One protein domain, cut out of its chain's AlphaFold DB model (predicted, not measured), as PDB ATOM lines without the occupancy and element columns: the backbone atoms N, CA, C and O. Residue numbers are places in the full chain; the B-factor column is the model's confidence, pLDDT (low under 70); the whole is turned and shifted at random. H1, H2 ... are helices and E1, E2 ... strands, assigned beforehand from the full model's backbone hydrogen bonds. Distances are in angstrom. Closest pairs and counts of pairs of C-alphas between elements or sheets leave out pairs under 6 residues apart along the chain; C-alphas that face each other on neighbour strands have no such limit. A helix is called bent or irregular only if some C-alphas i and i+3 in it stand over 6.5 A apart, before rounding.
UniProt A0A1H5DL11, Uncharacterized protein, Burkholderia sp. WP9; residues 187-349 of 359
ATOM      1  N   VAL A 187     463.910 369.070 463.039       52.88
ATOM      2  CA  VAL A 187     464.123 367.728 462.507       52.88
ATOM      3  C   VAL A 187     465.559 367.698 461.988       52.88
ATOM      4  O   VAL A 187     465.972 368.586 461.244       52.88
ATOM      5  N   GLN A 188     466.354 366.701 462.398       50.94
ATOM      6  CA  GLN A 188     467.582 366.397 461.655       50.94
ATOM      7  C   GLN A 188     467.171 366.113 460.206       50.94
ATOM      8  O   GLN A 188     466.187 365.398 460.041       50.94
ATOM      9  N   PRO A 189     467.885 366.629 459.187       48.06
ATOM     10  CA  PRO A 189     467.558 366.394 457.770       48.06
ATOM     11  C   PRO A 189     467.070 364.961 457.553       48.06
ATOM     12  O   PRO A 189     467.793 363.997 457.835       48.06
ATOM     13  N   ALA A 190     465.819 364.813 457.131       44.19
ATOM     14  CA  ALA A 190     465.199 363.506 457.051       44.19
ATOM     15  C   ALA A 190     466.079 362.545 456.233       44.19
ATOM     16  O   ALA A 190     466.605 362.881 455.167       44.19
ATOM     17  N   LYS A 191     466.212 361.314 456.735       41.16
ATOM     18  CA  LYS A 191     466.437 360.168 455.860       41.16
ATOM     19  C   LYS A 191     465.228 360.118 454.928       41.16
ATOM     20  O   LYS A 191     464.147 359.790 455.386       41.16
ATOM     21  N   ASP A 192     465.437 360.528 453.681       40.19
ATOM     22  CA  ASP A 192     464.584 360.361 452.503       40.19
ATOM     23  C   ASP A 192     463.072 360.132 452.790       40.19
ATOM     24  O   ASP A 192     462.651 359.001 453.027       40.19
ATOM     25  N   GLY A 193     462.239 361.182 452.674       42.84
ATOM     26  CA  GLY A 193     460.801 361.022 452.372       42.84
ATOM     27  C   GLY A 193     459.753 361.484 453.395       42.84
ATOM     28  O   GLY A 193     458.568 361.309 453.120       42.84
ATOM     29  N   GLU A 194     460.116 362.088 454.530       41.03
ATOM     30  CA  GLU A 194     459.115 362.637 455.464       41.03
ATOM     31  C   GLU A 194     458.690 364.063 455.078       41.03
ATOM     32  O   GLU A 194     459.518 364.959 454.912       41.03
ATOM     33  N   ALA A 195     457.378 364.265 454.921       43.66
ATOM     34  CA  ALA A 195     456.784 365.561 454.623       43.66
ATOM     35  C   ALA A 195     456.984 366.517 455.809       43.66
ATOM     36  O   ALA A 195     456.513 366.266 456.917       43.66
ATOM     37  N   SER A 196     457.690 367.618 455.573       48.88
ATOM     38  CA  SER A 196     457.882 368.680 456.552       48.88
ATOM     39  C   SER A 196     456.643 369.584 456.612       48.88
ATOM     40  O   SER A 196     456.088 369.966 455.584       48.88
ATOM     41  N   ASP A 197     456.194 369.926 457.827       52.12
ATOM     42  CA  ASP A 197     455.078 370.856 458.060       52.12
ATOM     43  C   ASP A 197     455.265 372.146 457.244       52.12
ATOM     44  O   ASP A 197     456.230 372.884 457.467       52.12
ATOM     45  N   ALA A 198     454.312 372.486 456.370       49.38
ATOM     46  CA  ALA A 198     454.398 373.640 455.463       49.38
ATOM     47  C   ALA A 198     454.732 374.974 456.170       49.38
ATOM     48  O   ALA A 198     455.378 375.853 455.597       49.38
ATOM     49  N   LYS A 199     454.346 375.125 457.446       49.44
ATOM     50  CA  LYS A 199     454.644 376.310 458.268       49.44
ATOM     51  C   LYS A 199     456.104 376.374 458.747       49.44
ATOM     52  O   LYS A 199     456.650 377.466 458.851       49.44
ATOM     53  N   LYS A 200     456.747 375.228 459.004       55.66
ATOM     54  CA  LYS A 200     458.184 375.137 459.339       55.66
ATOM     55  C   LYS A 200     459.052 375.287 458.089       55.66
ATOM     56  O   LYS A 200     460.140 375.845 458.165       55.66
ATOM     57  N   VAL A 201     458.532 374.854 456.938       57.44
ATOM     58  CA  VAL A 201     459.197 374.951 455.629       57.44
ATOM     59  C   VAL A 201     459.416 376.402 455.191       57.44
ATOM     60  O   VAL A 201     460.511 376.752 454.761       57.44
ATOM     61  N   LYS A 202     458.418 377.276 455.380       60.28
ATOM     62  CA  LYS A 202     458.525 378.702 455.017       60.28
ATOM     63  C   LYS A 202     459.560 379.483 455.837       60.28
ATOM     64  O   LYS A 202     460.157 380.426 455.332       60.28
ATOM     65  N   ALA A 203     459.776 379.110 457.100       63.47
ATOM     66  CA  ALA A 203     460.667 379.851 457.992       63.47
ATOM     67  C   ALA A 203     462.143 379.745 457.574       63.47
ATOM     68  O   ALA A 203     462.859 380.741 457.611       63.47
ATOM     69  N   PHE A 204     462.589 378.566 457.133       74.81
ATOM     70  CA  PHE A 204     464.006 378.352 456.836       74.81
ATOM     71  C   PHE A 204     464.427 378.820 455.446       74.81
ATOM     72  O   PHE A 204     465.584 379.181 455.260       74.81
ATOM     73  N   GLU A 205     463.516 378.832 454.468       77.38
ATOM     74  CA  GLU A 205     463.800 379.422 453.157       77.38
ATOM     75  C   GLU A 205     464.160 380.902 453.301       77.38
ATOM     76  O   GLU A 205     465.184 381.343 452.782       77.38
ATOM     77  N   ARG A 206     463.394 381.629 454.125       79.50
ATOM     78  CA  ARG A 206     463.695 383.012 454.494       79.50
ATOM     79  C   ARG A 206     465.069 383.149 455.150       79.50
ATOM     80  O   ARG A 206     465.794 384.086 454.836       79.50
ATOM     81  N   ASP A 207     465.442 382.233 456.038       82.69
ATOM     82  CA  ASP A 207     466.735 382.292 456.728       82.69
ATOM     83  C   ASP A 207     467.913 381.983 455.777       82.69
ATOM     84  O   ASP A 207     468.978 382.596 455.880       82.69
ATOM     85  N   ILE A 208     467.726 381.081 454.807       84.69
ATOM     86  CA  ILE A 208     468.712 380.802 453.748       84.69
ATOM     87  C   ILE A 208     468.837 381.997 452.792       84.69
ATOM     88  O   ILE A 208     469.955 382.384 452.436       84.69
ATOM     89  N   ALA A 209     467.716 382.606 452.404       86.25
ATOM     90  CA  ALA A 209     467.704 383.830 451.611       86.25
ATOM     91  C   ALA A 209     468.412 384.971 452.361       86.25
ATOM     92  O   ALA A 209     469.304 385.609 451.807       86.25
ATOM     93  N   ALA A 210     468.136 385.148 453.657       85.00
ATOM     94  CA  ALA A 210     468.816 386.126 454.502       85.00
ATOM     95  C   ALA A 210     470.333 385.882 454.590       85.00
ATOM     96  O   ALA A 210     471.099 386.843 454.584       85.00
ATOM     97  N   HIS A 211     470.792 384.626 454.617       89.50
ATOM     98  CA  HIS A 211     472.223 384.303 454.571       89.50
ATOM     99  C   HIS A 211     472.874 384.720 453.239       89.50
ATOM    100  O   HIS A 211     473.983 385.262 453.234       89.50
ATOM    101  N   LEU A 212     472.182 384.518 452.111       90.31
ATOM    102  CA  LEU A 212     472.615 385.037 450.811       90.31
ATOM    103  C   LEU A 212     472.661 386.568 450.823       90.31
ATOM    104  O   LEU A 212     473.656 387.150 450.397       90.31
ATOM    105  N   TYR A 213     471.617 387.222 451.323       87.44
ATOM    106  CA  TYR A 213     471.522 388.680 451.330       87.44
ATOM    107  C   TYR A 213     472.589 389.309 452.221       87.44
ATOM    108  O   TYR A 213     473.289 390.210 451.773       87.44
ATOM    109  N   ALA A 214     472.808 388.779 453.426       87.31
ATOM    110  CA  ALA A 214     473.893 389.217 454.300       87.31
ATOM    111  C   ALA A 214     475.252 389.126 453.591       87.31
ATOM    112  O   ALA A 214     476.014 390.087 453.600       87.31
ATOM    113  N   TYR A 215     475.516 388.021 452.882       90.25
ATOM    114  CA  TYR A 215     476.728 387.910 452.078       90.25
ATOM    115  C   TYR A 215     476.809 388.990 450.992       90.25
ATOM    116  O   TYR A 215     477.852 389.618 450.853       90.25
ATOM    117  N   LEU A 216     475.747 389.214 450.213       87.69
ATOM    118  CA  LEU A 216     475.756 390.232 449.155       87.69
ATOM    119  C   LEU A 216     476.002 391.636 449.729       87.69
ATOM    120  O   LEU A 216     476.815 392.379 449.178       87.69
ATOM    121  N   PHE A 217     475.373 391.956 450.859       85.19
ATOM    122  CA  PHE A 217     475.560 393.217 451.575       85.19
ATOM    123  C   PHE A 217     477.006 393.382 452.064       85.19
ATOM    124  O   PHE A 217     477.637 394.402 451.797       85.19
ATOM    125  N   ASP A 218     477.585 392.344 452.676       86.56
ATOM    126  CA  ASP A 218     478.984 392.335 453.126       86.56
ATOM    127  C   ASP A 218     479.984 392.486 451.967       86.56
ATOM    128  O   ASP A 218     481.126 392.902 452.163       86.56
ATOM    129  N   GLN A 219     479.585 392.118 450.745       84.62
ATOM    130  CA  GLN A 219     480.380 392.332 449.531       84.62
ATOM    131  C   GLN A 219     480.184 393.726 448.911       84.62
ATOM    132  O   GLN A 219     480.799 394.013 447.882       84.62
ATOM    133  N   GLY A 220     479.381 394.591 449.534       79.31
ATOM    134  CA  GLY A 220     479.174 395.979 449.128       79.31
ATOM    135  C   GLY A 220     478.080 396.187 448.081       79.31
ATOM    136  O   GLY A 220     478.059 397.244 447.454       79.31
ATOM    137  N   LEU A 221     477.187 395.210 447.861       80.06
ATOM    138  CA  LEU A 221     475.965 395.458 447.092       80.06
ATOM    139  C   LEU A 221     474.990 396.265 447.949       80.06
ATOM    140  O   LEU A 221     474.583 395.817 449.019       80.06
ATOM    141  N   ASP A 222     474.593 397.427 447.442       70.50
ATOM    142  CA  ASP A 222     473.543 398.243 448.041       70.50
ATOM    143  C   ASP A 222     472.180 397.806 447.490       70.50
ATOM    144  O   ASP A 222     471.936 397.827 446.280       70.50
ATOM    145  N   PHE A 223     471.299 397.344 448.371       73.44
ATOM    146  CA  PHE A 223     469.954 396.918 448.014       73.44
ATOM    147  C   PHE A 223     468.982 397.151 449.160       73.44
ATOM    148  O   PHE A 223     469.347 397.182 450.333       73.44
ATOM    149  N   HIS A 224     467.711 397.280 448.795       65.44
ATOM    150  CA  HIS A 224     466.616 397.363 449.745       65.44
ATOM    151  C   HIS A 224     465.926 395.997 449.776       65.44
ATOM    152  O   HIS A 224     465.746 395.362 448.739       65.44
ATOM    153  N   ILE A 225     465.584 395.515 450.967       64.56
ATOM    154  CA  ILE A 225     464.752 394.320 451.133       64.56
ATOM    155  C   ILE A 225     463.330 394.833 451.342       64.56
ATOM    156  O   ILE A 225     463.101 395.599 452.283       64.56
ATOM    157  N   GLU A 226     462.386 394.466 450.472       55.94
ATOM    158  CA  GLU A 226     460.999 394.883 450.672       55.94
ATOM    159  C   GLU A 226     460.448 394.272 451.974       55.94
ATOM    160  O   GLU A 226     460.566 393.061 452.180       55.94
ATOM    161  N   PRO A 227     459.835 395.068 452.876       43.81
ATOM    162  CA  PRO A 227     459.396 394.569 454.181       43.81
ATOM    163  C   PRO A 227     458.272 393.522 454.149       43.81
ATOM    164  O   PRO A 227     458.005 392.909 455.180       43.81
ATOM    165  N   SER A 228     457.605 393.312 453.013       43.12
ATOM    166  CA  SER A 228     456.590 392.269 452.829       43.12
ATOM    167  C   SER A 228     456.049 392.331 451.402       43.12
ATOM    168  O   SER A 228     455.276 393.241 451.092       43.12
ATOM    169  N   SER A 229     456.382 391.365 450.546       43.31
ATOM    170  CA  SER A 229     455.584 391.145 449.339       43.31
ATOM    171  C   SER A 229     454.179 390.663 449.743       43.31
ATOM    172  O   SER A 229     453.968 390.165 450.853       43.31
ATOM    173  N   ALA A 230     453.188 390.771 448.854       34.06
ATOM    174  CA  ALA A 230     451.833 390.259 449.105       34.06
ATOM    175  C   ALA A 230     451.782 388.732 449.386       34.06
ATOM    176  O   ALA A 230     450.749 388.236 449.833       34.06
ATOM    177  N   SER A 231     452.885 387.992 449.169       41.88
ATOM    178  CA  SER A 231     453.058 386.581 449.559       41.88
ATOM    179  C   SER A 231     453.717 386.380 450.938       41.88
ATOM    180  O   SER A 231     453.774 385.246 451.421       41.88
ATOM    181  N   GLY A 232     454.160 387.451 451.611       37.41
ATOM    182  CA  GLY A 232     454.913 387.395 452.871       37.41
ATOM    183  C   GLY A 232     456.388 387.015 452.696       37.41
ATOM    184  O   GLY A 232     457.033 386.620 453.669       37.41
ATOM    185  N   GLU A 233     456.909 387.105 451.471       51.06
ATOM    186  CA  GLU A 233     458.269 386.708 451.101       51.06
ATOM    187  C   GLU A 233     459.183 387.940 451.055       51.06
ATOM    188  O   GLU A 233     458.783 389.023 450.623       51.06
ATOM    189  N   ALA A 234     460.403 387.782 451.570       50.03
ATOM    190  CA  ALA A 234     461.448 388.787 451.445       50.03
ATOM    191  C   ALA A 234     462.204 388.495 450.149       50.03
ATOM    192  O   ALA A 234     463.183 387.755 450.164       50.03
ATOM    193  N   ASP A 235     461.710 389.046 449.046       60.59
ATOM    194  CA  ASP A 235     462.387 389.002 447.756       60.59
ATOM    195  C   ASP A 235     463.356 390.188 447.674       60.59
ATOM    196  O   ASP A 235     463.032 391.307 448.091       60.59
ATOM    197  N   LEU A 236     464.579 389.958 447.188       62.88
ATOM    198  CA  LEU A 236     465.557 391.033 447.069       62.88
ATOM    199  C   LEU A 236     465.293 391.782 445.773       62.88
ATOM    200  O   LEU A 236     465.588 391.295 444.677       62.88
ATOM    201  N   VAL A 237     464.782 393.002 445.929       57.47
ATOM    202  CA  VAL A 237     464.637 393.936 444.826       57.47
ATOM    203  C   VAL A 237     465.304 395.264 445.152       57.47
ATOM    204  O   VAL A 237     464.841 396.060 445.965       57.47
ATOM    205  N   ALA A 238     466.423 395.512 444.486       62.91
ATOM    206  CA  ALA A 238     467.084 396.802 444.443       62.91
ATOM    207  C   ALA A 238     466.766 397.510 443.129       62.91
ATOM    208  O   ALA A 238     466.402 396.881 442.133       62.91
ATOM    209  N   LYS A 239     467.050 398.816 443.091       61.09
ATOM    210  CA  LYS A 239     467.005 399.622 441.865       61.09
ATOM    211  C   LYS A 239     467.754 398.969 440.693       61.09
ATOM    212  O   LYS A 239     467.327 399.144 439.558       61.09
ATOM    213  N   ASP A 240     468.810 398.199 440.971       68.81
ATOM    214  CA  ASP A 240     469.673 397.575 439.959       68.81
ATOM    215  C   ASP A 240     469.829 396.046 440.123       68.81
ATOM    216  O   ASP A 240     470.673 395.433 439.468       68.81
ATOM    217  N   LEU A 241     469.031 395.400 440.986       82.12
ATOM    218  CA  LEU A 241     469.142 393.963 441.257       82.12
ATOM    219  C   LEU A 241     467.777 393.335 441.541       82.12
ATOM    220  O   LEU A 241     467.156 393.646 442.547       82.12
ATOM    221  N   VAL A 242     467.357 392.395 440.696       89.00
ATOM    222  CA  VAL A 242     466.196 391.531 440.950       89.00
ATOM    223  C   VAL A 242     466.689 390.115 441.211       89.00
ATOM    224  O   VAL A 242     467.284 389.498 440.322       89.00
ATOM    225  N   LEU A 243     466.456 389.595 442.416       90.69
ATOM    226  CA  LEU A 243     466.893 388.260 442.803       90.69
ATOM    227  C   LEU A 243     465.855 387.548 443.676       90.69
ATOM    228  O   LEU A 243     465.453 388.061 444.716       90.69
ATOM    229  N   ASP A 244     465.516 386.320 443.292       89.94
ATOM    230  CA  ASP A 244     464.701 385.396 444.086       89.94
ATOM    231  C   ASP A 244     465.527 384.167 444.486       89.94
ATOM    232  O   ASP A 244     466.422 383.721 443.756       89.94
ATOM    233  N   ALA A 245     465.231 383.626 445.663       90.19
ATOM    234  CA  ALA A 245     465.885 382.460 446.228       90.19
ATOM    235  C   ALA A 245     464.843 381.381 446.538       90.19
ATOM    236  O   ALA A 245     463.959 381.593 447.357       90.19
ATOM    237  N   LYS A 246     464.992 380.197 445.936       89.44
ATOM    238  CA  LYS A 246     464.107 379.044 446.155       89.44
ATOM    239  C   LYS A 246     464.871 377.855 446.699       89.44
ATOM    240  O   LYS A 246     465.978 377.562 446.241       89.44
ATOM    241  N   VAL A 247     464.264 377.114 447.620       87.94
ATOM    242  CA  VAL A 247     464.789 375.817 448.060       87.94
ATOM    243  C   VAL A 247     464.058 374.687 447.342       87.94
ATOM    244  O   VAL A 247     462.832 374.621 447.324       87.94
ATOM    245  N   PHE A 248     464.817 373.759 446.766       88.38
ATOM    246  CA  PHE A 248     464.294 372.588 446.075       88.38
ATOM    247  C   PHE A 248     464.652 371.309 446.835       88.38
ATOM    248  O   PHE A 248     465.830 371.028 447.052       88.38
ATOM    249  N   ASP A 249     463.638 370.520 447.200       83.12
ATOM    250  CA  ASP A 249     463.792 369.275 447.973       83.12
ATOM    251  C   ASP A 249     463.191 368.033 447.285       83.12
ATOM    252  O   ASP A 249     463.265 366.930 447.826       83.12
ATOM    253  N   ASN A 250     462.581 368.198 446.105       82.62
ATOM    254  CA  ASN A 250     461.906 367.143 445.337       82.62
ATOM    255  C   ASN A 250     460.869 366.312 446.129       82.62
ATOM    256  O   ASN A 250     460.517 365.202 445.730       82.62
ATOM    257  N   SER A 251     460.354 366.842 447.239       78.06
ATOM    258  CA  SER A 251     459.335 366.203 448.074       78.06
ATOM    259  C   SER A 251     458.129 367.125 448.210       78.06
ATOM    260  O   SER A 251     457.122 366.925 447.523       78.06
ATOM    261  N   SER A 252     458.261 368.170 449.024       73.81
ATOM    262  CA  SER A 252     457.271 369.229 449.200       73.81
ATOM    263  C   SER A 252     457.394 370.304 448.115       73.81
ATOM    264  O   SER A 252     456.390 370.770 447.579       73.81
ATOM    265  N   ARG A 253     458.630 370.632 447.717       78.06
ATOM    266  CA  ARG A 253     458.980 371.660 446.731       78.06
ATOM    267  C   ARG A 253     459.518 370.985 445.484       78.06
ATOM    268  O   ARG A 253     460.712 370.726 445.325       78.06
ATOM    269  N   LYS A 254     458.570 370.640 444.613       85.50
ATOM    270  CA  LYS A 254     458.818 370.022 443.307       85.50
ATOM    271  C   LYS A 254     459.153 371.087 442.265       85.50
ATOM    272  O   LYS A 254     459.256 372.271 442.567       85.50
ATOM    273  N   THR A 255     459.291 370.670 441.011       86.50
ATOM    274  CA  THR A 255     459.599 371.567 439.889       86.50
ATOM    275  C   THR A 255     458.621 372.739 439.776       86.50
ATOM    276  O   THR A 255     459.061 373.833 439.440       86.50
ATOM    277  N   GLY A 256     457.341 372.554 440.133       84.81
ATOM    278  CA  GLY A 256     456.339 373.631 440.214       84.81
ATOM    279  C   GLY A 256     456.781 374.831 441.061       84.81
ATOM    280  O   GLY A 256     456.578 375.965 440.657       84.81
ATOM    281  N   TYR A 257     457.507 374.592 442.152       84.81
ATOM    282  CA  TYR A 257     458.009 375.660 443.019       84.81
ATOM    283  C   TYR A 257     459.138 376.479 442.372       84.81
ATOM    284  O   TYR A 257     459.293 377.672 442.613       84.81
ATOM    285  N   ILE A 258     459.920 375.850 441.489       88.81
ATOM    286  CA  ILE A 258     460.915 376.555 440.670       88.81
ATOM    287  C   ILE A 258     460.213 377.392 439.588       88.81
ATOM    288  O   ILE A 258     460.688 378.475 439.252       88.81
ATOM    289  N   ALA A 259     459.082 376.915 439.056       88.38
ATOM    290  CA  ALA A 259     458.239 377.698 438.151       88.38
ATOM    291  C   ALA A 259     457.716 378.976 438.827       88.38
ATOM    292  O   ALA A 259     457.810 380.045 438.224       88.38
ATOM    293  N   ASP A 260     457.270 378.886 440.083       86.25
ATOM    294  CA  ASP A 260     456.866 380.060 440.868       86.25
ATOM    295  C   ASP A 260     457.997 381.089 440.956       86.25
ATOM    296  O   ASP A 260     457.770 382.274 440.722       86.25
ATOM    297  N   GLY A 261     459.235 380.635 441.190       89.25
ATOM    298  CA  GLY A 261     460.407 381.512 441.202       89.25
ATOM    299  C   GLY A 261     460.669 382.210 439.861       89.25
ATOM    300  O   GLY A 261     460.920 383.414 439.828       89.25
ATOM    301  N   PHE A 262     460.539 381.513 438.724       92.12
ATOM    302  CA  PHE A 262     460.641 382.163 437.405       92.12
ATOM    303  C   PHE A 262     459.584 383.252 437.210       92.12
ATOM    304  O   PHE A 262     459.903 384.333 436.712       92.12
ATOM    305  N   HIS A 263     458.341 382.972 437.605       90.75
ATOM    306  CA  HIS A 263     457.253 383.937 437.515       90.75
ATOM    307  C   HIS A 263     457.504 385.155 438.414       90.75
ATOM    308  O   HIS A 263     457.372 386.291 437.957       90.75
ATOM    309  N   GLN A 264     457.917 384.935 439.665       88.62
ATOM    310  CA  GLN A 264     458.222 386.004 440.619       88.62
ATOM    311  C   GLN A 264     459.346 386.911 440.117       88.62
ATOM    312  O   GLN A 264     459.157 388.125 440.046       88.62
ATOM    313  N   VAL A 265     460.475 386.340 439.674       91.12
ATOM    314  CA  VAL A 265     461.577 387.124 439.095       91.12
ATOM    315  C   VAL A 265     461.089 387.924 437.892       91.12
ATOM    316  O   VAL A 265     461.359 389.118 437.806       91.12
ATOM    317  N   TYR A 266     460.346 387.310 436.969       91.31
ATOM    318  CA  TYR A 266     459.832 388.012 435.792       91.31
ATOM    319  C   TYR A 266     458.895 389.178 436.146       91.31
ATOM    320  O   TYR A 266     458.968 390.251 435.533       91.31
ATOM    321  N   ARG A 267     458.027 388.984 437.144       88.00
ATOM    322  CA  ARG A 267     457.143 390.029 437.660       88.00
ATOM    323  C   ARG A 267     457.964 391.202 438.189       88.00
ATOM    324  O   ARG A 267     457.780 392.312 437.709       88.00
ATOM    325  N   TYR A 268     458.961 390.944 439.035       86.81
ATOM    326  CA  TYR A 268     459.842 391.997 439.550       86.81
ATOM    327  C   TYR A 268     460.669 392.686 438.462       86.81
ATOM    328  O   TYR A 268     460.839 393.901 438.491       86.81
ATOM    329  N   LEU A 269     461.133 391.962 437.443       87.50
ATOM    330  CA  LEU A 269     461.774 392.594 436.286       87.50
ATOM    331  C   LEU A 269     460.844 393.595 435.594       87.50
ATOM    332  O   LEU A 269     461.283 394.656 435.158       87.50
ATOM    333  N   SER A 270     459.552 393.281 435.526       86.00
ATOM    334  CA  SER A 270     458.545 394.167 434.946       86.00
ATOM    335  C   SER A 270     458.233 395.353 435.863       86.00
ATOM    336  O   SER A 270     458.271 396.491 435.402       86.00
ATOM    337  N   ASP A 271     458.007 395.100 437.153       83.56
ATOM    338  CA  ASP A 271     457.637 396.118 438.145       83.56
ATOM    339  C   ASP A 271     458.744 397.167 438.339       83.56
ATOM    340  O   ASP A 271     458.469 398.360 438.456       83.56
ATOM    341  N   PHE A 272     460.008 396.735 438.308       80.38
ATOM    342  CA  PHE A 272     461.174 397.595 438.539       80.38
ATOM    343  C   PHE A 272     461.884 398.034 437.253       80.38
ATOM    344  O   PHE A 272     462.974 398.613 437.317       80.38
ATOM    345  N   ASN A 273     461.286 397.762 436.088       80.50
ATOM    346  CA  ASN A 273     461.849 398.051 434.766       80.50
ATOM    347  C   ASN A 273     463.310 397.570 434.619       80.50
ATOM    348  O   ASN A 273     464.192 398.272 434.112       80.50
ATOM    349  N   GLN A 274     463.569 396.366 435.124       84.19
ATOM    350  CA  GLN A 274     464.856 395.694 435.031       84.19
ATOM    351  C   GLN A 274     464.821 394.626 433.943       84.19
ATOM    352  O   GLN A 274     463.800 394.026 433.625       84.19
ATOM    353  N   ILE A 275     465.986 394.375 433.367       85.62
ATOM    354  CA  ILE A 275     466.159 393.487 432.208       85.62
ATOM    355  C   ILE A 275     466.874 392.191 432.539       85.62
ATOM    356  O   ILE A 275     466.853 391.253 431.744       85.62
ATOM    357  N   THR A 276     467.510 392.146 433.705       88.31
ATOM    358  CA  THR A 276     468.303 391.019 434.161       88.31
ATOM    359  C   THR A 276     467.881 390.672 435.573       88.31
ATOM    360  O   THR A 276     467.922 391.529 436.455       88.31
ATOM    361  N   GLY A 277     467.492 389.418 435.775       90.88
ATOM    362  CA  GLY A 277     467.127 388.876 437.078       90.88
ATOM    363  C   GLY A 277     467.868 387.584 437.373       90.88
ATOM    364  O   GLY A 277     468.411 386.938 436.471       90.88
ATOM    365  N   TYR A 278     467.882 387.200 438.643       92.44
ATOM    366  CA  TYR A 278     468.608 386.031 439.121       92.44
ATOM    367  C   TYR A 278     467.681 385.134 439.934       92.44
ATOM    368  O   TYR A 278     467.067 385.578 440.898       92.44
ATOM    369  N   LEU A 279     467.606 383.862 439.559       93.75
ATOM    370  CA  LEU A 279     466.943 382.824 440.335       93.75
ATOM    371  C   LEU A 279     468.012 381.937 440.977       93.75
ATOM    372  O   LEU A 279     468.715 381.189 440.291       93.75
ATOM    373  N   VAL A 280     468.151 382.027 442.295       93.56
ATOM    374  CA  VAL A 280     469.063 381.185 443.072       93.56
ATOM    375  C   VAL A 280     468.297 379.971 443.580       93.56
ATOM    376  O   VAL A 280     467.376 380.098 444.378       93.56
ATOM    377  N   VAL A 281     468.681 378.778 443.127       92.50
ATOM    378  CA  VAL A 281     468.035 377.521 443.521       92.50
ATOM    379  C   VAL A 281     468.953 376.739 444.443       92.50
ATOM    380  O   VAL A 281     469.962 376.170 444.022       92.50
ATOM    381  N   PHE A 282     468.581 376.680 445.709       91.25
ATOM    382  CA  PHE A 282     469.224 375.873 446.727       91.25
ATOM    383  C   PHE A 282     468.737 374.422 446.617       91.25
ATOM    384  O   PHE A 282     467.630 374.090 447.034       91.25
ATOM    385  N   ASN A 283     469.549 373.554 446.015       89.62
ATOM    386  CA  ASN A 283     469.236 372.141 445.821       89.62
ATOM    387  C   ASN A 283     469.606 371.334 447.074       89.62
ATOM    388  O   ASN A 283     470.791 371.142 447.359       89.62
ATOM    389  N   ASP A 284     468.595 370.838 447.784       85.56
ATOM    390  CA  ASP A 284     468.729 369.964 448.958       85.56
ATOM    391  C   ASP A 284     468.509 368.482 448.608       85.56
ATOM    392  O   ASP A 284     468.142 367.655 449.438       85.56
ATOM    393  N   THR A 285     468.692 368.123 447.336       83.06
ATOM    394  CA  THR A 285     468.503 366.750 446.867       83.06
ATOM    395  C   THR A 285     469.822 366.100 446.481       83.06
ATOM    396  O   THR A 285     470.805 366.756 446.137       83.06
ATOM    397  N   ARG A 286     469.839 364.762 446.481       80.75
ATOM    398  CA  ARG A 286     470.975 363.990 445.952       80.75
ATOM    399  C   ARG A 286     471.127 364.119 444.441       80.75
ATOM    400  O   ARG A 286     472.213 363.857 443.933       80.75
ATOM    401  N   GLN A 287     470.045 364.433 443.733       84.31
ATOM    402  CA  GLN A 287     470.032 364.495 442.279       84.31
ATOM    403  C   GLN A 287     470.451 365.896 441.822       84.31
ATOM    404  O   GLN A 287     469.988 366.895 442.373       84.31
ATOM    405  N   PRO A 288     471.321 366.015 440.811       86.31
ATOM    406  CA  PRO A 288     471.651 367.310 440.255       86.31
ATOM    407  C   PRO A 288     470.439 367.864 439.500       86.31
ATOM    408  O   PRO A 288     469.756 367.135 438.777       86.31
ATOM    409  N   LEU A 289     470.197 369.165 439.652       88.88
ATOM    410  CA  LEU A 289     469.272 369.900 438.796       88.88
ATOM    411  C   LEU A 289     469.985 370.296 437.504       88.88
ATOM    412  O   LEU A 289     471.023 370.959 437.537       88.88
ATOM    413  N   GLU A 290     469.409 369.914 436.370       88.81
ATOM    414  CA  GLU A 290     469.900 370.279 435.043       88.81
ATOM    415  C   GLU A 290     468.875 371.177 434.349       88.81
ATOM    416  O   GLU A 290     467.724 370.797 434.148       88.81
ATOM    417  N   PHE A 291     469.294 372.374 433.951       88.62
ATOM    418  CA  PHE A 291     468.434 373.346 433.282       88.62
ATOM    419  C   PHE A 291     468.753 373.392 431.783       88.62
ATOM    420  O   PHE A 291     469.822 373.844 431.380       88.62
ATOM    421  N   LYS A 292     467.800 372.957 430.953       87.88
ATOM    422  CA  LYS A 292     467.838 373.003 429.482       87.88
ATOM    423  C   LYS A 292     466.914 374.114 428.979       87.88
ATOM    424  O   LYS A 292     465.798 373.846 428.532       87.88
ATOM    425  N   LEU A 293     467.348 375.362 429.156       82.88
ATOM    426  CA  LEU A 293     466.519 376.562 428.959       82.88
ATOM    427  C   LEU A 293     466.762 377.282 427.625       82.88
ATOM    428  O   LEU A 293     465.811 377.777 427.026       82.88
ATOM    429  N   ASP A 294     468.001 377.330 427.141       71.44
ATOM    430  CA  ASP A 294     468.312 377.871 425.816       71.44
ATOM    431  C   ASP A 294     469.407 377.035 425.153       71.44
ATOM    432  O   ASP A 294     470.488 376.844 425.714       71.44
ATOM    433  N   GLU A 295     469.111 376.505 423.966       56.66
ATOM    434  CA  GLU A 295     470.026 375.622 423.233       56.66
ATOM    435  C   GLU A 295     471.028 376.414 422.379       56.66
ATOM    436  O   GLU A 295     472.148 375.957 422.151       56.66
ATOM    437  N   SER A 296     470.678 377.639 421.963       49.09
ATOM    438  CA  SER A 296     471.454 378.430 420.994       49.09
ATOM    439  C   SER A 296     472.800 378.947 421.516       49.09
ATOM    440  O   SER A 296     473.575 379.515 420.753       49.09
ATOM    441  N   LEU A 297     473.076 378.779 422.813       51.22
ATOM    442  CA  LEU A 297     474.290 379.250 423.493       51.22
ATOM    443  C   LEU A 297     474.936 378.171 424.369       51.22
ATOM    444  O   LEU A 297     475.789 378.486 425.210       51.22
ATOM    445  N   MET A 298     474.542 376.901 424.189       41.06
ATOM    446  CA  MET A 298     475.177 375.777 424.877       41.06
ATOM    447  C   MET A 298     476.688 375.794 424.603       41.06
ATOM    448  O   MET A 298     477.136 375.532 423.491       41.06
ATOM    449  N   GLY A 299     477.474 376.121 425.634       47.41
ATOM    450  CA  GLY A 299     478.940 376.153 425.592       47.41
ATOM    451  C   GLY A 299     479.578 377.532 425.803       47.41
ATOM    452  O   GLY A 299     480.756 377.596 426.156       47.41
ATOM    453  N   GLU A 300     478.838 378.636 425.656       51.31
ATOM    454  CA  GLU A 300     479.411 379.984 425.833       51.31
ATOM    455  C   GLU A 300     479.164 380.568 427.232       51.31
ATOM    456  O   GLU A 300     480.065 381.201 427.796       51.31
ATOM    457  N   LEU A 301     477.992 380.286 427.811       55.88
ATOM    458  CA  LEU A 301     477.541 380.764 429.119       55.88
ATOM    459  C   LEU A 301     477.666 379.675 430.202       55.88
ATOM    460  O   LEU A 301     477.128 378.584 430.018       55.88
ATOM    461  N   PRO A 302     478.323 379.945 431.348       66.31
ATOM    462  CA  PRO A 302     478.427 378.974 432.441       66.31
ATOM    463  C   PRO A 302     477.139 378.841 433.276       66.31
ATOM    464  O   PRO A 302     477.061 377.942 434.113       66.31
ATOM    465  N   PHE A 303     476.139 379.706 433.056       75.94
ATOM    466  CA  PHE A 303     474.858 379.688 433.769       75.94
ATOM    467  C   PHE A 303     473.703 379.345 432.829       75.94
ATOM    468  O   PHE A 303     473.584 379.956 431.757       75.94
ATOM    469  N   PRO A 304     472.806 378.434 433.239       87.50
ATOM    470  CA  PRO A 304     471.507 378.318 432.604       87.50
ATOM    471  C   PRO A 304     470.769 379.654 432.683       87.50
ATOM    472  O   PRO A 304     470.803 380.335 433.706       87.50
ATOM    473  N   HIS A 305     470.111 380.036 431.598       87.88
ATOM    474  CA  HIS A 305     469.343 381.271 431.533       87.88
ATOM    475  C   HIS A 305     468.177 381.111 430.567       87.88
ATOM    476  O   HIS A 305     468.202 380.248 429.691       87.88
ATOM    477  N   ILE A 306     467.168 381.958 430.726       88.69
ATOM    478  CA  ILE A 306     466.042 382.066 429.804       88.69
ATOM    479  C   ILE A 306     465.894 383.516 429.359       88.69
ATOM    480  O   ILE A 306     465.932 384.429 430.187       88.69
ATOM    481  N   LYS A 307     465.718 383.718 428.051       86.12
ATOM    482  CA  LYS A 307     465.243 384.986 427.494       86.12
ATOM    483  C   LYS A 307     463.746 384.918 427.236       86.12
ATOM    484  O   LYS A 307     463.298 384.021 426.515       86.12
ATOM    485  N   PHE A 308     463.006 385.883 427.761       87.06
ATOM    486  CA  PHE A 308     461.575 386.035 427.525       87.06
ATOM    487  C   PHE A 308     461.211 387.523 427.557       87.06
ATOM    488  O   PHE A 308     461.595 388.223 428.488       87.06
ATOM    489  N   ASP A 309     460.518 388.007 426.522       85.81
ATOM    490  CA  ASP A 309     460.064 389.405 426.408       85.81
ATOM    491  C   ASP A 309     461.163 390.458 426.681       85.81
ATOM    492  O   ASP A 309     461.036 391.343 427.524       85.81
ATOM    493  N   GLY A 310     462.327 390.300 426.037       81.12
ATOM    494  CA  GLY A 310     463.469 391.211 426.208       81.12
ATOM    495  C   GLY A 310     464.159 391.150 427.580       81.12
ATOM    496  O   GLY A 310     465.181 391.804 427.770       81.12
ATOM    497  N   LYS A 311     463.661 390.339 428.517       86.69
ATOM    498  CA  LYS A 311     464.235 390.115 429.847       86.69
ATOM    499  C   LYS A 311     465.021 388.808 429.881       86.69
ATOM    500  O   LYS A 311     464.678 387.835 429.206       86.69
ATOM    501  N   THR A 312     466.086 388.781 430.676       88.12
ATOM    502  CA  THR A 312     466.940 387.607 430.886       88.12
ATOM    503  C   THR A 312     466.925 387.206 432.355       88.12
ATOM    504  O   THR A 312     467.238 388.015 433.225       88.12
ATOM    505  N   ILE A 313     466.607 385.942 432.637       91.31
ATOM    506  CA  ILE A 313     466.693 385.370 433.985       91.31
ATOM    507  C   ILE A 313     467.837 384.361 434.010       91.31
ATOM    508  O   ILE A 313     467.794 383.362 433.290       91.31
ATOM    509  N   PHE A 314     468.855 384.620 434.831       91.00
ATOM    510  CA  PHE A 314     469.960 383.698 435.091       91.00
ATOM    511  C   PHE A 314     469.620 382.772 436.252       91.00
ATOM    512  O   PHE A 314     469.084 383.216 437.262       91.00
ATOM    513  N   VAL A 315     469.986 381.498 436.142       92.19
ATOM    514  CA  VAL A 315     469.767 380.504 437.193       92.19
ATOM    515  C   VAL A 315     471.095 380.104 437.822       92.19
ATOM    516  O   VAL A 315     472.022 379.669 437.134       92.19
ATOM    517  N   VAL A 316     471.177 380.202 439.148       91.75
ATOM    518  CA  VAL A 316     472.334 379.760 439.934       91.75
ATOM    519  C   VAL A 316     471.896 378.647 440.871       91.75
ATOM    520  O   VAL A 316     471.200 378.882 441.851       91.75
ATOM    521  N   VAL A 317     472.327 377.421 440.587       92.62
ATOM    522  CA  VAL A 317     472.050 376.270 441.459       92.62
ATOM    523  C   VAL A 317     473.133 376.174 442.526       92.62
ATOM    524  O   VAL A 317     474.312 376.181 442.178       92.62
ATOM    525  N   ILE A 318     472.763 376.047 443.799       91.69
ATOM    526  CA  ILE A 318     473.674 375.856 444.936       91.69
ATOM    527  C   ILE A 318     473.375 374.503 445.576       91.69
ATOM    528  O   ILE A 318     472.259 374.261 446.022       91.69
ATOM    529  N   ASP A 319     474.366 373.617 445.610       89.00
ATOM    530  CA  ASP A 319     474.194 372.250 446.104       89.00
ATOM    531  C   ASP A 319     474.492 372.142 447.608       89.00
ATOM    532  O   ASP A 319     475.648 372.210 448.058       89.00
ATOM    533  N   MET A 320     473.428 371.966 448.388       84.81
ATOM    534  CA  MET A 320     473.479 371.948 449.850       84.81
ATOM    535  C   MET A 320     473.490 370.537 450.436       84.81
ATOM    536  O   MET A 320     473.780 370.379 451.623       84.81
ATOM    537  N   HIS A 321     473.197 369.514 449.628       80.12
ATOM    538  CA  HIS A 321     472.965 368.169 450.140       80.12
ATOM    539  C   HIS A 321     474.227 367.601 450.805       80.12
ATOM    540  O   HIS A 321     475.255 367.364 450.164       80.12
ATOM    541  N   ASN A 322     474.148 367.364 452.118       68.19
ATOM    542  CA  ASN A 322     475.313 367.032 452.946       68.19
ATOM    543  C   ASN A 322     475.736 365.553 452.813       68.19
ATOM    544  O   ASN A 322     476.908 365.207 452.944       68.19
ATOM    545  N   ASN A 323     474.788 364.666 452.488       62.91
ATOM    546  CA  ASN A 323     475.003 363.218 452.426       62.91
ATOM    547  C   ASN A 323     475.231 362.739 450.988       62.91
ATOM    548  O   ASN A 323     474.437 361.959 450.452       62.91
ATOM    549  N   LYS A 324     476.308 363.208 450.348       62.12
ATOM    550  CA  LYS A 324     476.746 362.632 449.071       62.12
ATOM    551  C   LYS A 324     477.489 361.316 449.341       62.12
ATOM    552  O   LYS A 324     478.520 361.345 450.015       62.12
ATOM    553  N   PRO A 325     477.001 360.158 448.856       59.84
ATOM    554  CA  PRO A 325     477.788 358.931 448.905       59.84
ATOM    555  C   PRO A 325     479.122 359.142 448.173       59.84
ATOM    556  O   PRO A 325     479.209 359.952 447.248       59.84
ATOM    557  N   SER A 326     480.170 358.416 448.576       58.91
ATOM    558  CA  SER A 326     481.454 358.444 447.863       58.91
ATOM    559  C   SER A 326     481.237 358.157 446.374       58.91
ATOM    560  O   SER A 326     480.335 357.395 446.027       58.91
ATOM    561  N   ALA A 327     482.072 358.711 445.489       57.88
ATOM    562  CA  ALA A 327     481.928 358.537 444.036       57.88
ATOM    563  C   ALA A 327     481.799 357.055 443.610       57.88
ATOM    564  O   ALA A 327     481.081 356.733 442.671       57.88
ATOM    565  N   SER A 328     482.421 356.144 444.363       54.03
ATOM    566  CA  SER A 328     482.342 354.687 444.190       54.03
ATOM    567  C   SER A 328     481.005 354.039 444.593       54.03
ATOM    568  O   SER A 328     480.726 352.923 444.170       54.03
ATOM    569  N   LYS A 329     480.186 354.707 445.413       58.44
ATOM    570  CA  LYS A 329     478.886 354.238 445.932       58.44
ATOM    571  C   LYS A 329     477.690 354.995 445.342       58.44
ATOM    572  O   LYS A 329     476.553 354.653 445.647       58.44
ATOM    573  N   ALA A 330     477.934 356.029 444.536       61.03
ATOM    574  CA  ALA A 330     476.908 356.960 444.071       61.03
ATOM    575  C   ALA A 330     475.975 356.402 442.976       61.03
ATOM    576  O   ALA A 330     474.941 357.009 442.710       61.03
ATOM    577  N   GLY A 331     476.299 355.248 442.376       67.38
ATOM    578  CA  GLY A 331     475.509 354.664 441.287       67.38
ATOM    579  C   GLY A 331     475.413 355.578 440.056       67.38
ATOM    580  O   GLY A 331     476.134 356.570 439.940       67.38
ATOM    581  N   ARG A 332     474.524 355.245 439.110       67.75
ATOM    582  CA  ARG A 332     474.131 356.183 438.046       67.75
ATOM    583  C   ARG A 332     473.184 357.216 438.649       67.75
ATOM    584  O   ARG A 332     472.099 356.864 439.097       67.75
ATOM    585  N   MET A 333     473.612 358.472 438.669       70.38
ATOM    586  CA  MET A 333     472.822 359.580 439.191       70.38
ATOM    587  C   MET A 333     472.030 360.206 438.040       70.38
ATOM    588  O   MET A 333     472.621 360.794 437.136       70.38
ATOM    589  N   GLU A 334     470.708 360.039 438.045       81.94
ATOM    590  CA  GLU A 334     469.837 360.657 437.041       81.94
ATOM    591  C   GLU A 334     469.525 362.110 437.433       81.94
ATOM    592  O   GLU A 334     469.042 362.336 438.551       81.94
ATOM    593  N   PRO A 335     469.816 363.094 436.558       86.44
ATOM    594  CA  PRO A 335     469.512 364.493 436.817       86.44
ATOM    595  C   PRO A 335     468.007 364.758 436.752       86.44
ATOM    596  O   PRO A 335     467.287 364.192 435.928       86.44
ATOM    597  N   ILE A 336     467.543 365.694 437.576       88.75
ATOM    598  CA  ILE A 336     466.203 366.266 437.447       88.75
ATOM    599  C   ILE A 336     466.295 367.385 436.407       88.75
ATOM    600  O   ILE A 336     466.926 368.416 436.642       88.75
ATOM    601  N   VAL A 337     465.687 367.166 435.240       89.94
ATOM    602  CA  VAL A 337     465.808 368.068 434.086       89.94
ATOM    603  C   VAL A 337     464.645 369.059 434.033       89.94
ATOM    604  O   VAL A 337     463.484 368.663 433.940       89.94
ATOM    605  N   ILE A 338     464.960 370.353 434.000       89.62
ATOM    606  CA  ILE A 338     464.013 371.457 433.806       89.62
ATOM    607  C   ILE A 338     464.198 372.018 432.396       89.62
ATOM    608  O   ILE A 338     465.282 372.473 432.038       89.62
ATOM    609  N   LYS A 339     463.143 371.966 431.579       90.56
ATOM    610  CA  LYS A 339     463.167 372.397 430.171       90.56
ATOM    611  C   LYS A 339     462.658 373.829 429.996       90.56
ATOM    612  O   LYS A 339     461.877 374.306 430.812       90.56
ATOM    613  N   ARG A 340     463.022 374.472 428.883       87.56
ATOM    614  CA  ARG A 340     462.552 375.814 428.496       87.56
ATOM    615  C   ARG A 340     461.038 375.978 428.587       87.56
ATOM    616  O   ARG A 340     460.581 376.889 429.265       87.56
ATOM    617  N   ASP A 341     460.275 375.088 427.952       86.56
ATOM    618  CA  ASP A 341     458.808 375.184 427.889       86.56
ATOM    619  C   ASP A 341     458.166 375.252 429.274       86.56
ATOM    620  O   ASP A 341     457.139 375.897 429.455       86.56
ATOM    621  N   PHE A 342     458.782 374.600 430.262       86.19
ATOM    622  CA  PHE A 342     458.326 374.650 431.642       86.19
ATOM    623  C   PHE A 342     458.487 376.057 432.235       86.19
ATOM    624  O   PHE A 342     457.541 376.590 432.806       86.19
ATOM    625  N   ALA A 343     459.656 376.676 432.051       82.75
ATOM    626  CA  ALA A 343     459.930 378.027 432.531       82.75
ATOM    627  C   ALA A 343     459.105 379.092 431.784       82.75
ATOM    628  O   ALA A 343     458.564 379.991 432.418       82.75
ATOM    629  N   VAL A 344     458.943 378.967 430.460       86.88
ATOM    630  CA  VAL A 344     458.094 379.877 429.664       86.88
ATOM    631  C   VAL A 344     456.639 379.800 430.123       86.88
ATOM    632  O   VAL A 344     456.037 380.830 430.412       86.88
ATOM    633  N   ARG A 345     456.086 378.586 430.265       87.44
ATOM    634  CA  ARG A 345     454.706 378.410 430.740       87.44
ATOM    635  C   ARG A 345     454.496 378.996 432.125       87.44
ATOM    636  O   ARG A 345     453.437 379.556 432.353       87.44
ATOM    637  N   ALA A 346     455.473 378.878 433.019       84.69
ATOM    638  CA  ALA A 346     455.392 379.473 434.347       84.69
ATOM    639  C   ALA A 346     455.307 381.007 434.300       84.69
ATOM    640  O   ALA A 346     454.570 381.612 435.073       84.69
ATOM    641  N   ILE A 347     456.038 381.633 433.373       85.75
ATOM    642  CA  ILE A 347     456.010 383.083 433.170       85.75
ATOM    643  C   ILE A 347     454.667 383.525 432.564       85.75
ATOM    644  O   ILE A 347     454.062 384.469 433.068       85.75
ATOM    645  N   GLU A 348     454.195 382.841 431.517       86.38
ATOM    646  CA  GLU A 348     452.968 383.190 430.780       86.38
ATOM    647  C   GLU A 348     451.678 382.855 431.536       86.38
ATOM    648  O   GLU A 348     450.711 383.612 431.501       86.38
ATOM    649  N   ASN A 349     451.656 381.698 432.194       80.81
ATOM    650  CA  ASN A 349     450.508 381.145 432.894       80.81
ATOM    651  C   ASN A 349     450.945 380.812 434.321       80.81
ATOM    652  O   ASN A 349     451.308 379.657 434.584       80.81
TER     653      ASN A 349
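This is residues 187 to 349 of the 359 residues of an uncharacterized protein of Burkholderia sp. WP9 (UniProt A0A1H5DL11). A twisted sheet of five strands is the middle layer of this domain, with the long helix H1 slanting over one face and H2 packed on the other. H3 packs on H2 near the edge strand E5, and the short parallel strand pair E4 and E7 lies by one side of this body; residues 214 to 220, of which 214 to 218 belong to H1, stick out. The printed part has 163 residues, with three named helices and seven named strands in the order H1, E1, E2, H2, E3, E4, E5, E6, E7, H3. The large sheet runs E1, E2, E3, E6, E5 and is mixed, the sheet of E4 and E7 is parallel, and the class is mixed, helices and strands. The whole is compact, with a radius of gyration of the C-alphas of 16.3 A and spans of 48 by 38 by 33 A.

In the large sheet, E2 is residues 241 to 248 and 22.4 A long, E3 is residues 276 to 283 and 22.2 A long, and E6, the longest strand by residues, is residues 311 to 319 and 26.1 A long. Its edge strands are E1, residues 236 to 238, and E5, residues 305 to 308. H1, residues 198 to 218, begins with C-alpha 198 at (454.398, 373.640, 455.463) and is 31.0 A long. It is neither bent nor irregular, but only just: C-alphas 201 and 204 are 6.0 A apart. H2, residues 255 to 271, is 24.7 A long. The small sheet is E4, residues 289 to 292, and E7, residues 336 to 339. H3, residues 340 to 348, is 12.3 A long and ends with C-alpha 348 at (452.968, 383.190, 430.780).

E2 and E3 are parallel at 21 degrees, with N 246 and O 280 at 2.8 A within hydrogen-bond range. E3 and E6 are parallel at 21 degrees, with N 279 and O 314 at 2.8 A. E1 and E2 form an antiparallel hairpin, with N 238 and O 241 at 2.8 A. E5 and E6 form the other hairpin, with N 308 and O 311 at 2.9 A. E2, H2 and E3 are a strand-helix-strand unit, two parallel neighbour strands with a helix between, and its crossover is right-handed. H1 and H2 lie on opposite faces of the sheet, in an arrangement of three layers, helices on both faces of a sheet. H1 is over E2 at a height of 7.8 A over the sheet and runs slantwise to the strands, at 35 degrees to E2 on the local plane; the closest C-alphas are those of Ala 209 and Ala 245, 5.8 A apart. H2 comes closest to E2 at the C-alphas of Asp 244 and Val 265, 6.1 A. H2 touches H3 with its residues 259 to 266 alone, at a steep tilt of 52 degrees, the same way; the closest C-alphas are those of His 263 and Ile 347, 4.6 A. H3 is on the sheet, and its closest C-alpha pair with E5 is Ile 306 and Arg 340, 7.3 A. E4 and E7 are parallel at 23 degrees, with N 292 and O 338 at 2.8 A. The closest C-alphas of E4 and E6 are those of Leu 289 and Val 317, 7.4 A. Every O i to N i+4 pair is within hydrogen-bond range in H2 and H3; in H1 it is 13 of 17.

The C-alphas of Asn 273 and Ser 328 are the two farthest apart, at 48.9 A. The printed part has no cut. The long links are H1 to E1, E4 to E5 and E6 to E7. The mean pLDDT of the printed part is 75.4; it is under 70 at residues 187 to 203, 224 to 240, 295 to 302 and 322 to 332.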